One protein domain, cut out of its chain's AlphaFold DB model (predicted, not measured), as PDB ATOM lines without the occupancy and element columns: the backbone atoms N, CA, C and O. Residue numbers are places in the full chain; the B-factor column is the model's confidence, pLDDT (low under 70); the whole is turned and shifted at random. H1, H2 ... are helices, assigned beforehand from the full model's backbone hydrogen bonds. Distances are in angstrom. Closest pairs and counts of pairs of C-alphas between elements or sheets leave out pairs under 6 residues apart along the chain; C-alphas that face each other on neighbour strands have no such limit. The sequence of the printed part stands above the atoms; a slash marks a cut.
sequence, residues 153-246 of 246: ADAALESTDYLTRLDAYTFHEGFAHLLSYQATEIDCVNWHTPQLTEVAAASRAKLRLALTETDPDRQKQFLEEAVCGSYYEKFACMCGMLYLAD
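Overview. This is residues 153 to 246 of the 246 residues of an uncharacterized protein of Oscillibacter sp (UniProt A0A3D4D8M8). Two long helices, H2 and H3, run opposite ways with short H5 wedged steeply between them; H4 lies beside H2, and H1 packs on H2's first half. The all-helix, compact printed part has 94 residues and five named helices, H1 to H5, with a radius of gyration of the C-alphas of 13.2 A and spans of 40 by 26 by 21 A.

Along the chain. H2, residues 162 to 183, is 31.6 A long from C-alpha 162 at (51.945, 90.456, -72.314), with a kink of 35 degrees near residue 177. H3 is residues 194 to 212, 27.9 A; H4 is 216 to 227, H1 153 to 158, and H5 235 to 244, ending at (67.879, 78.658, -81.872).

Arrangement. H2 touches H5 at a steep tilt of 64 degrees; their closest C-alphas, Gly 174 and Met 241, are 4.0 A apart. H5 touches H3, closest C-alphas Phe 235 and Ser 203, 4.4 A. H2, H3 and H4 form an up-and-down bundle, each running against the one before. In H1, 0 of 2 O i to N i+4 pairs but 3 of 3 O i to N i+3 pairs are within hydrogen-bond range.

Size, cuts and confidence. The printed part has no cut, no long link and no printed residue under pLDDT 70.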
ATOM      1  N   ALA A 153      52.480  84.693 -86.176       92.19
ATOM      2  CA  ALA A 153      53.646  85.074 -85.378       92.19
ATOM      3  C   ALA A 153      53.856  86.595 -85.405       92.19
ATOM      4  O   ALA A 153      54.140  87.191 -84.374       92.19
ATOM      5  N   ASP A 154      53.638  87.220 -86.561       92.94
ATOM      6  CA  ASP A 154      53.725  88.674 -86.725       92.94
ATOM      7  C   ASP A 154      52.575  89.403 -86.015       92.94
ATOM      8  O   ASP A 154      52.805  90.302 -85.211       92.94
ATOM      9  N   ALA A 155      51.335  88.919 -86.150       93.69
ATOM     10  CA  ALA A 155      50.192  89.465 -85.414       93.69
ATOM     11  C   ALA A 155      50.351  89.386 -83.880       93.69
ATOM     12  O   ALA A 155      49.733  90.165 -83.154       93.69
ATOM     13  N   ALA A 156      51.169  88.458 -83.371       96.06
ATOM     14  CA  ALA A 156      51.443  88.332 -81.943       96.06
ATOM     15  C   ALA A 156      52.304  89.486 -81.387       96.06
ATOM     16  O   ALA A 156      52.219  89.762 -80.188       96.06
ATOM     17  N   LEU A 157      53.056  90.206 -82.234       92.00
ATOM     18  CA  LEU A 157      53.810  91.410 -81.848       92.00
ATOM     19  C   LEU A 157      52.886  92.537 -81.358       92.00
ATOM     20  O   LEU A 157      53.241  93.282 -80.444       92.00
ATOM     21  N   GLU A 158      51.674  92.601 -81.910       91.62
ATOM     22  CA  GLU A 158      50.637  93.580 -81.562       91.62
ATOM     23  C   GLU A 158      49.633  93.048 -80.525       91.62
ATOM     24  O   GLU A 158      48.610  93.675 -80.238       91.62
ATOM     25  N   SER A 159      49.907  91.879 -79.934       94.81
ATOM     26  CA  SER A 159      49.036  91.301 -78.915       94.81
ATOM     27  C   SER A 159      48.952  92.196 -77.675       94.81
ATOM     28  O   SER A 159      49.952  92.708 -77.167       94.81
ATOM     29  N   THR A 160      47.740  92.333 -77.134       94.06
ATOM     30  CA  THR A 160      47.519  92.959 -75.822       94.06
ATOM     31  C   THR A 160      47.881  92.030 -74.663       94.06
ATOM     32  O   THR A 160      47.956  92.484 -73.524       94.06
ATOM     33  N   ASP A 161      48.061  90.731 -74.924       97.12
ATOM     34  CA  ASP A 161      48.537  89.775 -73.926       97.12
ATOM     35  C   ASP A 161      50.063  89.859 -73.798       97.12
ATOM     36  O   ASP A 161      50.798  89.600 -74.753       97.12
ATOM     37  N   TYR A 162      50.530  90.216 -72.601       97.69
ATOM     38  CA  TYR A 162      51.945  90.456 -72.314       97.69
ATOM     39  C   TYR A 162      52.838  89.254 -72.648       97.69
ATOM     40  O   TYR A 162      53.884  89.430 -73.271       97.69
ATOM     41  N   LEU A 163      52.434  88.039 -72.264       98.19
ATOM     42  CA  LEU A 163      53.253  86.845 -72.481       98.19
ATOM     43  C   LEU A 163      53.317  86.470 -73.959       98.19
ATOM     44  O   LEU A 163      54.391  86.139 -74.450       98.19
ATOM     45  N   THR A 164      52.198  86.584 -74.673       98.06
ATOM     46  CA  THR A 164      52.141  86.387 -76.126       98.06
ATOM     47  C   THR A 164      53.072  87.362 -76.844       98.06
ATOM     48  O   THR A 164      53.833  86.957 -77.718       98.06
ATOM     49  N   ARG A 165      53.059  88.641 -76.451       97.00
ATOM     50  CA  ARG A 165      53.921  89.661 -77.056       97.00
ATOM     51  C   ARG A 165      55.399  89.463 -76.710       97.00
ATOM     52  O   ARG A 165      56.254  89.625 -77.576       97.00
ATOM     53  N   LEU A 166      55.714  89.076 -75.472       98.12
ATOM     54  CA  LEU A 166      57.085  88.764 -75.052       98.12
ATOM     55  C   LEU A 166      57.645  87.539 -75.796       98.12
ATOM     56  O   LEU A 166      58.811  87.545 -76.193       98.12
ATOM     57  N   ASP A 167      56.827  86.505 -75.997       97.75
ATOM     58  CA  ASP A 167      57.183  85.320 -76.787       97.75
ATOM     59  C   ASP A 167      57.424  85.691 -78.256       97.75
ATOM     60  O   ASP A 167      58.468  85.354 -78.819       97.75
ATOM     61  N   ALA A 168      56.529  86.497 -78.838       97.00
ATOM     62  CA  ALA A 168      56.687  87.024 -80.187       97.00
ATOM     63  C   ALA A 168      57.998  87.810 -80.339       97.00
ATOM     64  O   ALA A 168      58.775  87.502 -81.235       97.00
ATOM     65  N   TYR A 169      58.317  88.740 -79.429       96.12
ATOM     66  CA  TYR A 169      59.603  89.453 -79.442       96.12
ATOM     67  C   TYR A 169      60.805  88.524 -79.314       96.12
ATOM     68  O   TYR A 169      61.793  88.700 -80.026       96.12
ATOM     69  N   THR A 170      60.726  87.521 -78.439       97.88
ATOM     70  CA  THR A 170      61.801  86.538 -78.259       97.88
ATOM     71  C   THR A 170      62.087  85.806 -79.570       97.88
ATOM     72  O   THR A 170      63.246  85.690 -79.966       97.88
ATOM     73  N   PHE A 171      61.046  85.348 -80.269       97.56
ATOM     74  CA  PHE A 171      61.191  84.653 -81.544       97.56
ATOM     75  C   PHE A 171      61.615  85.588 -82.683       97.56
ATOM     76  O   PHE A 171      62.606  85.307 -83.351       97.56
ATOM     77  N   HIS A 172      60.892  86.687 -82.899       95.88
ATOM     78  CA  HIS A 172      61.041  87.552 -84.070       95.88
ATOM     79  C   HIS A 172      62.428  88.201 -84.109       95.88
ATOM     80  O   HIS A 172      63.201  87.993 -85.046       95.88
ATOM     81  N   GLU A 173      62.798  88.893 -83.028       95.56
ATOM     82  CA  GLU A 173      64.111  89.523 -82.907       95.56
ATOM     83  C   GLU A 173      65.225  88.490 -82.812       95.56
ATOM     84  O   GLU A 173      66.274  88.657 -83.428       95.56
ATOM     85  N   GLY A 174      65.014  87.409 -82.056       97.38
ATOM     86  CA  GLY A 174      66.019  86.362 -81.900       97.38
ATOM     87  C   GLY A 174      66.365  85.682 -83.223       97.38
ATOM     88  O   GLY A 174      67.542  85.468 -83.515       97.38
ATOM     89  N   PHE A 175      65.364  85.386 -84.051       97.69
ATOM     90  CA  PHE A 175      65.566  84.737 -85.339       97.69
ATOM     91  C   PHE A 175      66.195  85.676 -86.376       97.69
ATOM     92  O   PHE A 175      67.148  85.283 -87.049       97.69
ATOM     93  N   ALA A 176      65.745  86.931 -86.458       96.62
ATOM     94  CA  ALA A 176      66.365  87.925 -87.333       96.62
ATOM     95  C   ALA A 176      67.830  88.191 -86.952       96.62
ATOM     96  O   ALA A 176      68.706  88.196 -87.820       96.62
ATOM     97  N   HIS A 177      68.129  88.336 -85.655       96.81
ATOM     98  CA  HIS A 177      69.502  88.479 -85.168       96.81
ATOM     99  C   HIS A 177      70.355  87.230 -85.410       96.81
ATOM    100  O   HIS A 177      71.535  87.376 -85.721       96.81
ATOM    101  N   LEU A 178      69.784  86.022 -85.315       97.62
ATOM    102  CA  LEU A 178      70.488  84.779 -85.637       97.62
ATOM    103  C   LEU A 178      70.932  84.751 -87.100       97.62
ATOM    104  O   LEU A 178      72.105  84.515 -87.382       97.62
ATOM    105  N   LEU A 179      70.004  85.001 -88.029       97.31
ATOM    106  CA  LEU A 179      70.296  84.916 -89.461       97.31
ATOM    107  C   LEU A 179      71.233  86.016 -89.937       97.31
ATOM    108  O   LEU A 179      71.957  85.814 -90.910       97.31
ATOM    109  N   SER A 180      71.234  87.164 -89.269       96.62
ATOM    110  CA  SER A 180      72.078  88.284 -89.653       96.62
ATOM    111  C   SER A 180      73.423  88.313 -88.911       96.62
ATOM    112  O   SER A 180      74.340  88.994 -89.362       96.62
ATOM    113  N   TYR A 181      73.582  87.566 -87.810       95.75
ATOM    114  CA  TYR A 181      74.662  87.719 -86.826       95.75
ATOM    115  C   TYR A 181      76.045  88.001 -87.438       95.75
ATOM    116  O   TYR A 181      76.664  87.155 -88.085       95.75
ATOM    117  N   GLN A 182      76.539  89.228 -87.220       92.81
ATOM    118  CA  GLN A 182      77.852  89.705 -87.681       92.81
ATOM    119  C   GLN A 182      78.114  89.497 -89.186       92.81
ATOM    120  O   GLN A 182      79.263  89.353 -89.602       92.81
ATOM    121  N   ALA A 183      77.057  89.447 -90.003       93.81
ATOM    122  CA  ALA A 183      77.119  89.091 -91.419       93.81
ATOM    123  C   ALA A 183      77.927  87.809 -91.706       93.81
ATOM    124  O   ALA A 183      78.595  87.708 -92.736       93.81
ATOM    125  N   THR A 184      77.859  86.831 -90.804       95.00
ATOM    126  CA  THR A 184      78.605  85.572 -90.880       95.00
ATOM    127  C   THR A 184      77.645  84.397 -91.062       95.00
ATOM    128  O   THR A 184      76.565  84.377 -90.474       95.00
ATOM    129  N   GLU A 185      78.027  83.419 -91.888       95.62
ATOM    130  CA  GLU A 185      77.253  82.178 -92.029       95.62
ATOM    131  C   GLU A 185      77.178  81.451 -90.676       95.62
ATOM    132  O   GLU A 185      78.160  81.376 -89.937       95.62
ATOM    133  N   ILE A 186      75.999  80.933 -90.342       94.62
ATOM    134  CA  ILE A 186      75.631  80.416 -89.018       94.62
ATOM    135  C   ILE A 186      76.541  79.272 -88.556       94.62
ATOM    136  O   ILE A 186      76.810  79.138 -87.363       94.62
ATOM    137  N   ASP A 187      77.045  78.477 -89.501       94.31
ATOM    138  CA  ASP A 187      77.942  77.340 -89.282       94.31
ATOM    139  C   ASP A 187      79.403  77.759 -89.043       94.31
ATOM    140  O   ASP A 187      80.211  76.968 -88.553       94.31
ATOM    141  N   CYS A 188      79.738  79.013 -89.345       95.94
ATOM    142  CA  CYS A 188      81.053  79.606 -89.130       95.94
ATOM    143  C   CYS A 188      81.150  80.360 -87.793       95.94
ATOM    144  O   CYS A 188      82.243  80.775 -87.396       95.94
ATOM    145  N   VAL A 189      80.031  80.553 -87.090       96.12
ATOM    146  CA  VAL A 189      79.990  81.258 -85.805       96.12
ATOM    147  C   VAL A 189      80.276  80.288 -84.658       96.12
ATOM    148  O   VAL A 189      79.671  79.226 -84.538       96.12
ATOM    149  N   ASN A 190      81.181  80.672 -83.754       96.00
ATOM    150  CA  ASN A 190      81.359  79.959 -82.489       96.00
ATOM    151  C   ASN A 190      80.350  80.465 -81.446       96.00
ATOM    152  O   ASN A 190      80.607  81.445 -80.742       96.00
ATOM    153  N   TRP A 191      79.224  79.766 -81.318       96.56
ATOM    154  CA  TRP A 191      78.144  80.108 -80.385       96.56
ATOM    155  C   TRP A 191      78.492  79.891 -78.903       96.56
ATOM    156  O   TRP A 191      77.828  80.435 -78.025       96.56
ATOM    157  N   HIS A 192      79.580  79.174 -78.604       95.44
ATOM    158  CA  HIS A 192      79.994  78.829 -77.237       95.44
ATOM    159  C   HIS A 192      81.214  79.628 -76.754       95.44
ATOM    160  O   HIS A 192      81.995  79.164 -75.920       95.44
ATOM    161  N   THR A 193      81.413  80.843 -77.270       96.94
ATOM    162  CA  THR A 193      82.421  81.753 -76.704       96.94
ATOM    163  C   THR A 193      82.070  82.119 -75.253       96.94
ATOM    164  O   THR A 193      80.887  82.121 -74.889       96.94
ATOM    165  N   PRO A 194      83.060  82.474 -74.405       97.88
ATOM    166  CA  PRO A 194      82.787  82.931 -73.040       97.88
ATOM    167  C   PRO A 194      81.787  84.092 -72.996       97.88
ATOM    168  O   PRO A 194      80.845  84.057 -72.212       97.88
ATOM    169  N   GLN A 195      81.928  85.058 -73.910       96.44
ATOM    170  CA  GLN A 195      81.022  86.201 -74.019       96.44
ATOM    171  C   GLN A 195      79.577  85.773 -74.306       96.44
ATOM    172  O   GLN A 195      78.675  86.163 -73.572       96.44
ATOM    173  N   LEU A 196      79.337  84.959 -75.342       96.88
ATOM    174  CA  LEU A 196      77.973  84.524 -75.677       96.88
ATOM    175  C   LEU A 196      77.372  83.624 -74.594       96.88
ATOM    176  O   LEU A 196      76.177  83.698 -74.330       96.88
ATOM    177  N   THR A 197      78.200  82.838 -73.905       97.00
ATOM    178  CA  THR A 197      77.765  82.023 -72.760       97.00
ATOM    179  C   THR A 197      77.290  82.898 -71.594       97.00
ATOM    180  O   THR A 197      76.240  82.630 -71.005       97.00
ATOM    181  N   GLU A 198      78.024  83.968 -71.273       97.75
ATOM    182  CA  GLU A 198      77.632  84.943 -70.248       97.75
ATOM    183  C   GLU A 198      76.347  85.684 -70.638       97.75
ATOM    184  O   GLU A 198      75.418  85.771 -69.828       97.75
ATOM    185  N   VAL A 199      76.250  86.139 -71.893       97.62
ATOM    186  CA  VAL A 199      75.045  86.785 -72.436       97.62
ATOM    187  C   VAL A 199      73.842  85.845 -72.363       97.62
ATOM    188  O   VAL A 199      72.778  86.264 -71.905       97.62
ATOM    189  N   ALA A 200      73.994  84.570 -72.736       97.44
ATOM    190  CA  ALA A 200      72.924  83.577 -72.654       97.44
ATOM    191  C   ALA A 200      72.432  83.403 -71.212       97.44
ATOM    192  O   ALA A 200      71.227  83.384 -70.956       97.44
ATOM    193  N   ALA A 201      73.356  83.287 -70.252       97.69
ATOM    194  CA  ALA A 201      73.018  83.106 -68.846       97.69
ATOM    195  C   ALA A 201      72.276  84.323 -68.272       97.69
ATOM    196  O   ALA A 201      71.227  84.158 -67.640       97.69
ATOM    197  N   ALA A 202      72.784  85.534 -68.525       97.62
ATOM    198  CA  ALA A 202      72.168  86.780 -68.075       97.62
ATOM    199  C   ALA A 202      70.783  86.988 -68.705       97.62
ATOM    200  O   ALA A 202      69.809  87.261 -67.998       97.62
ATOM    201  N   SER A 203      70.676  86.767 -70.016       97.88
ATOM    202  CA  SER A 203      69.427  86.910 -70.764       97.88
ATOM    203  C   SER A 203      68.364  85.932 -70.263       97.88
ATOM    204  O   SER A 203      67.246  86.345 -69.958       97.88
ATOM    205  N   ARG A 204      68.720  84.651 -70.061       97.94
ATOM    206  CA  ARG A 204      67.804  83.626 -69.523       97.94
ATOM    207  C   ARG A 204      67.358  83.947 -68.099       97.94
ATOM    208  O   ARG A 204      66.207  83.689 -67.747       97.94
ATOM    209  N   ALA A 205      68.248  84.482 -67.263       98.06
ATOM    210  CA  ALA A 205      67.887  84.910 -65.914       98.06
ATOM    211  C   ALA A 205      66.851  86.044 -65.947       98.06
ATOM    212  O   ALA A 205      65.852  85.970 -65.234       98.06
ATOM    213  N   LYS A 206      67.045  87.042 -66.818       98.19
ATOM    214  CA  LYS A 206      66.112  88.162 -66.979       98.19
ATOM    215  C   LYS A 206      64.777  87.730 -67.590       98.19
ATOM    216  O   LYS A 206      63.735  88.102 -67.060       98.19
ATOM    217  N   LEU A 207      64.790  86.863 -68.606       98.25
ATOM    218  CA  LEU A 207      63.568  86.317 -69.206       98.25
ATOM    219  C   LEU A 207      62.723  85.542 -68.183       98.25
ATOM    220  O   LEU A 207      61.508  85.688 -68.160       98.25
ATOM    221  N   ARG A 208      63.343  84.772 -67.277       98.31
ATOM    222  CA  ARG A 208      62.610  84.087 -66.193       98.31
ATOM    223  C   ARG A 208      61.879  85.051 -65.265       98.31
ATOM    224  O   ARG A 208      60.773  84.732 -64.847       98.31
ATOM    225  N   LEU A 209      62.486  86.195 -64.946       98.25
ATOM    226  CA  LEU A 209      61.822  87.233 -64.156       98.25
ATOM    227  C   LEU A 209      60.635  87.806 -64.935       98.25
ATOM    228  O   LEU A 209      59.520  87.814 -64.416       98.25
ATOM    229  N   ALA A 210      60.867  88.181 -66.198       98.19
ATOM    230  CA  ALA A 210      59.856  88.742 -67.087       98.19
ATOM    231  C   ALA A 210      58.638  87.813 -67.247       98.19
ATOM    232  O   ALA A 210      57.509  88.284 -67.170       98.19
ATOM    233  N   LEU A 211      58.841  86.498 -67.384       98.38
ATOM    234  CA  LEU A 211      57.766  85.503 -67.523       98.38
ATOM    235  C   LEU A 211      56.864  85.376 -66.285       98.38
ATOM    236  O   LEU A 211      55.737  84.900 -66.394       98.38
ATOM    237  N   THR A 212      57.359  85.757 -65.108       98.00
ATOM    238  CA  THR A 212      56.603  85.691 -63.844       98.00
ATOM    239  C   THR A 212      56.047  87.042 -63.402       98.00
ATOM    240  O   THR A 212      55.386  87.115 -62.366       98.00
ATOM    241  N   GLU A 213      56.323  88.108 -64.156       98.19
ATOM    242  CA  GLU A 213      55.883  89.456 -63.816       98.19
ATOM    243  C   GLU A 213      54.369  89.608 -64.005       98.19
ATOM    244  O   GLU A 213      53.793  89.171 -65.002       98.19
ATOM    245  N   THR A 214      53.727  90.260 -63.040       97.25
ATOM    246  CA  THR A 214      52.275  90.495 -63.004       97.25
ATOM    247  C   THR A 214      51.918  91.973 -62.882       97.25
ATOM    248  O   THR A 214      50.765  92.329 -63.116       97.25
ATOM    249  N   ASP A 215      52.880  92.832 -62.533       98.12
ATOM    250  CA  ASP A 215      52.700  94.278 -62.488       98.12
ATOM    251  C   ASP A 215      52.712  94.881 -63.911       98.12
ATOM    252  O   ASP A 215      53.712  94.737 -64.618       98.12
ATOM    253  N   PRO A 216      51.639  95.565 -64.354       96.94
ATOM    254  CA  PRO A 216      51.535  96.064 -65.728       96.94
ATOM    255  C   PRO A 216      52.607  97.088 -66.129       96.94
ATOM    256  O   PRO A 216      53.057  97.085 -67.277       96.94
ATOM    257  N   ASP A 217      53.040  97.952 -65.207       97.06
ATOM    258  CA  ASP A 217      54.062  98.961 -65.504       97.06
ATOM    259  C   ASP A 217      55.432  98.291 -65.689       97.06
ATOM    260  O   ASP A 217      56.178  98.616 -66.619       97.06
ATOM    261  N   ARG A 218      55.744  97.286 -64.861       97.75
ATOM    262  CA  ARG A 218      56.931  96.438 -65.031       97.75
ATOM    263  C   ARG A 218      56.877  95.589 -66.291       97.75
ATOM    264  O   ARG A 218      57.899  95.448 -66.953       97.75
ATOM    265  N   GLN A 219      55.717  95.050 -66.654       97.94
ATOM    266  CA  GLN A 219      55.539  94.319 -67.911       97.94
ATOM    267  C   GLN A 219      55.858  95.208 -69.115       97.94
ATOM    268  O   GLN A 219      56.600  94.790 -70.003       97.94
ATOM    269  N   LYS A 220      55.377  96.458 -69.118       94.81
ATOM    270  CA  LYS A 220      55.728  97.430 -70.159       94.81
ATOM    271  C   LYS A 220      57.239  97.673 -70.216       94.81
ATOM    272  O   LYS A 220      57.818  97.609 -71.296       94.81
ATOM    273  N   GLN A 221      57.880  97.863 -69.063       95.62
ATOM    274  CA  GLN A 221      59.335  98.006 -68.981       95.62
ATOM    275  C   GLN A 221      60.067  96.769 -69.539       95.62
ATOM    276  O   GLN A 221      61.024  96.908 -70.296       95.62
ATOM    277  N   PHE A 222      59.616  95.554 -69.213       97.62
ATOM    278  CA  PHE A 222      60.214  94.327 -69.745       97.62
ATOM    279  C   PHE A 222      60.044  94.195 -71.258       97.62
ATOM    280  O   PHE A 222      60.970  93.719 -71.907       97.62
ATOM    281  N   LEU A 223      58.906  94.614 -71.819       95.81
ATOM    282  CA  LEU A 223      58.700  94.631 -73.269       95.81
ATOM    283  C   LEU A 223      59.636  95.622 -73.973       95.81
ATOM    284  O   LEU A 223      60.165  95.297 -75.028       95.81
ATOM    285  N   GLU A 224      59.881  96.796 -73.389       91.62
ATOM    286  CA  GLU A 224      60.856  97.756 -73.923       91.62
ATOM    287  C   GLU A 224      62.280  97.170 -73.861       91.62
ATOM    288  O   GLU A 224      62.986  97.088 -74.864       91.62
ATOM    289  N   GLU A 225      62.692  96.659 -72.700       94.31
ATOM    290  CA  GLU A 225      64.028  96.079 -72.494       94.31
ATOM    291  C   GLU A 225      64.261  94.752 -73.246       94.31
ATOM    292  O   GLU A 225      65.400  94.290 -73.352       94.31
ATOM    293  N   ALA A 226      63.202  94.105 -73.736       93.12
ATOM    294  CA  ALA A 226      63.279  92.855 -74.490       93.12
ATOM    295  C   ALA A 226      64.035  93.035 -75.816       93.12
ATOM    296  O   ALA A 226      64.758  92.123 -76.234       93.12
ATOM    297  N   VAL A 227      63.869  94.208 -76.441       85.88
ATOM    298  CA  VAL A 227      64.295  94.502 -77.820       85.88
ATOM    299  C   VAL A 227      65.054  95.831 -77.961       85.88
ATOM    300  O   VAL A 227      65.753  96.031 -78.957       85.88
ATOM    301  N   CYS A 228      64.994  96.719 -76.962       84.44
ATOM    302  CA  CYS A 228      65.742  97.979 -76.923       84.44
ATOM    303  C   CYS A 228      66.980  97.897 -76.013       84.44
ATOM    304  O   CYS A 228      67.035  97.112 -75.069       84.44
ATOM    305  N   GLY A 229      67.973  98.753 -76.277       84.12
ATOM    306  CA  GLY A 229      69.233  98.828 -75.529       84.12
ATOM    307  C   GLY A 229      70.450  98.431 -76.363       84.12
ATOM    308  O   GLY A 229      70.355  98.267 -77.584       84.12
ATOM    309  N   SER A 230      71.607  98.286 -75.710       87.94
ATOM    310  CA  SER A 230      72.822  97.816 -76.386       87.94
ATOM    311  C   SER A 230      72.610  96.403 -76.933       87.94
ATOM    312  O   SER A 230      71.839  95.629 -76.370       87.94
ATOM    313  N   TYR A 231      73.330  96.030 -77.995       89.62
ATOM    314  CA  TYR A 231      73.115  94.772 -78.730       89.62
ATOM    315  C   TYR A 231      72.915  93.534 -77.829       89.62
ATOM    316  O   TYR A 231      71.917  92.835 -77.963       89.62
ATOM    317  N   TYR A 232      73.818  93.296 -76.869       95.06
ATOM    318  CA  TYR A 232      73.761  92.132 -75.969       95.06
ATOM    319  C   TYR A 232      72.875  92.319 -74.722       95.06
ATOM    320  O   TYR A 232      72.750  91.395 -73.922       95.06
ATOM    321  N   GLU A 233      72.271  93.493 -74.529       93.38
ATOM    322  CA  GLU A 233      71.392  93.790 -73.386       93.38
ATOM    323  C   GLU A 233      69.913  93.491 -73.680       93.38
ATOM    324  O   GLU A 233      69.120  93.347 -72.743       93.38
ATOM    325  N   LYS A 234      69.557  93.338 -74.965       94.62
ATOM    326  CA  LYS A 234      68.224  92.958 -75.458       94.62
ATOM    327  C   LYS A 234      67.888  91.515 -75.061       94.62
ATOM    328  O   LYS A 234      68.093  90.570 -75.823       94.62
ATOM    329  N   PHE A 235      67.437  91.307 -73.827       97.19
ATOM    330  CA  PHE A 235      67.454  89.974 -73.210       97.19
ATOM    331  C   PHE A 235      66.541  88.948 -73.895       97.19
ATOM    332  O   PHE A 235      66.880  87.765 -73.925       97.19
ATOM    333  N   ALA A 236      65.386  89.360 -74.424       96.81
ATOM    334  CA  ALA A 236      64.465  88.447 -75.098       96.81
ATOM    335  C   ALA A 236      65.035  88.045 -76.460       96.81
ATOM    336  O   ALA A 236      65.155  86.858 -76.758       96.81
ATOM    337  N   CYS A 237      65.501  89.032 -77.226       96.38
ATOM    338  CA  CYS A 237      66.220  88.826 -78.476       96.38
ATOM    339  C   CYS A 237      67.405  87.855 -78.308       96.38
ATOM    340  O   CYS A 237      67.482  86.834 -78.994       96.38
ATOM    341  N   MET A 238      68.298  88.115 -77.345       97.88
ATOM    342  CA  MET A 238      69.464  87.261 -77.095       97.88
ATOM    343  C   MET A 238      69.064  85.856 -76.628       97.88
ATOM    344  O   MET A 238      69.712  84.882 -77.009       97.88
ATOM    345  N   CYS A 239      67.991  85.723 -75.837       97.69
ATOM    346  CA  CYS A 239      67.437  84.415 -75.484       97.69
ATOM    347  C   CYS A 239      66.992  83.630 -76.716       97.69
ATOM    348  O   CYS A 239      67.362  82.467 -76.834       97.69
ATOM    349  N   GLY A 240      66.213  84.248 -77.608       97.62
ATOM    350  CA  GLY A 240      65.720  83.596 -78.818       97.62
ATOM    351  C   GLY A 240      66.853  83.201 -79.757       97.62
ATOM    352  O   GLY A 240      66.949  82.039 -80.147       97.62
ATOM    353  N   MET A 241      67.770  84.132 -80.035       97.88
ATOM    354  CA  MET A 241      68.932  83.891 -80.894       97.88
ATOM    355  C   MET A 241      69.772  82.711 -80.388       97.88
ATOM    356  O   MET A 241      70.038  81.770 -81.129       97.88
ATOM    357  N   LEU A 242      70.160  82.734 -79.108       97.38
ATOM    358  CA  LEU A 242      71.045  81.722 -78.517       97.38
ATOM    359  C   LEU A 242      70.322  80.419 -78.154       97.38
ATOM    360  O   LEU A 242      70.978  79.441 -77.819       97.38
ATOM    361  N   TYR A 243      68.988  80.398 -78.163       96.56
ATOM    362  CA  TYR A 243      68.209  79.162 -78.074       96.56
ATOM    363  C   TYR A 243      68.134  78.450 -79.426       96.56
ATOM    364  O   TYR A 243      68.232  77.234 -79.470       96.56
ATOM    365  N   LEU A 244      67.968  79.203 -80.515       95.62
ATOM    366  CA  LEU A 244      67.879  78.658 -81.872       95.62
ATOM    367  C   LEU A 244      69.247  78.251 -82.447       95.62
ATOM    368  O   LEU A 244      69.296  77.461 -83.386       95.62
ATOM    369  N   ALA A 245      70.336  78.809 -81.913       93.44
ATOM    370  CA  ALA A 245      71.703  78.481 -82.310       93.44
ATOM    371  C   ALA A 245      72.276  77.204 -81.656       93.44
ATOM    372  O   ALA A 245      73.299  76.709 -82.129       93.44
ATOM    373  N   ASP A 246      71.671  76.730 -80.560       85.69
ATOM    374  CA  ASP A 246      72.100  75.565 -79.757       85.69
ATOM    375  C   ASP A 246      71.449  74.266 -80.271       85.69
ATOM    376  O   ASP A 246      72.159  73.238 -80.376       85.69
TER     377      ASP A 246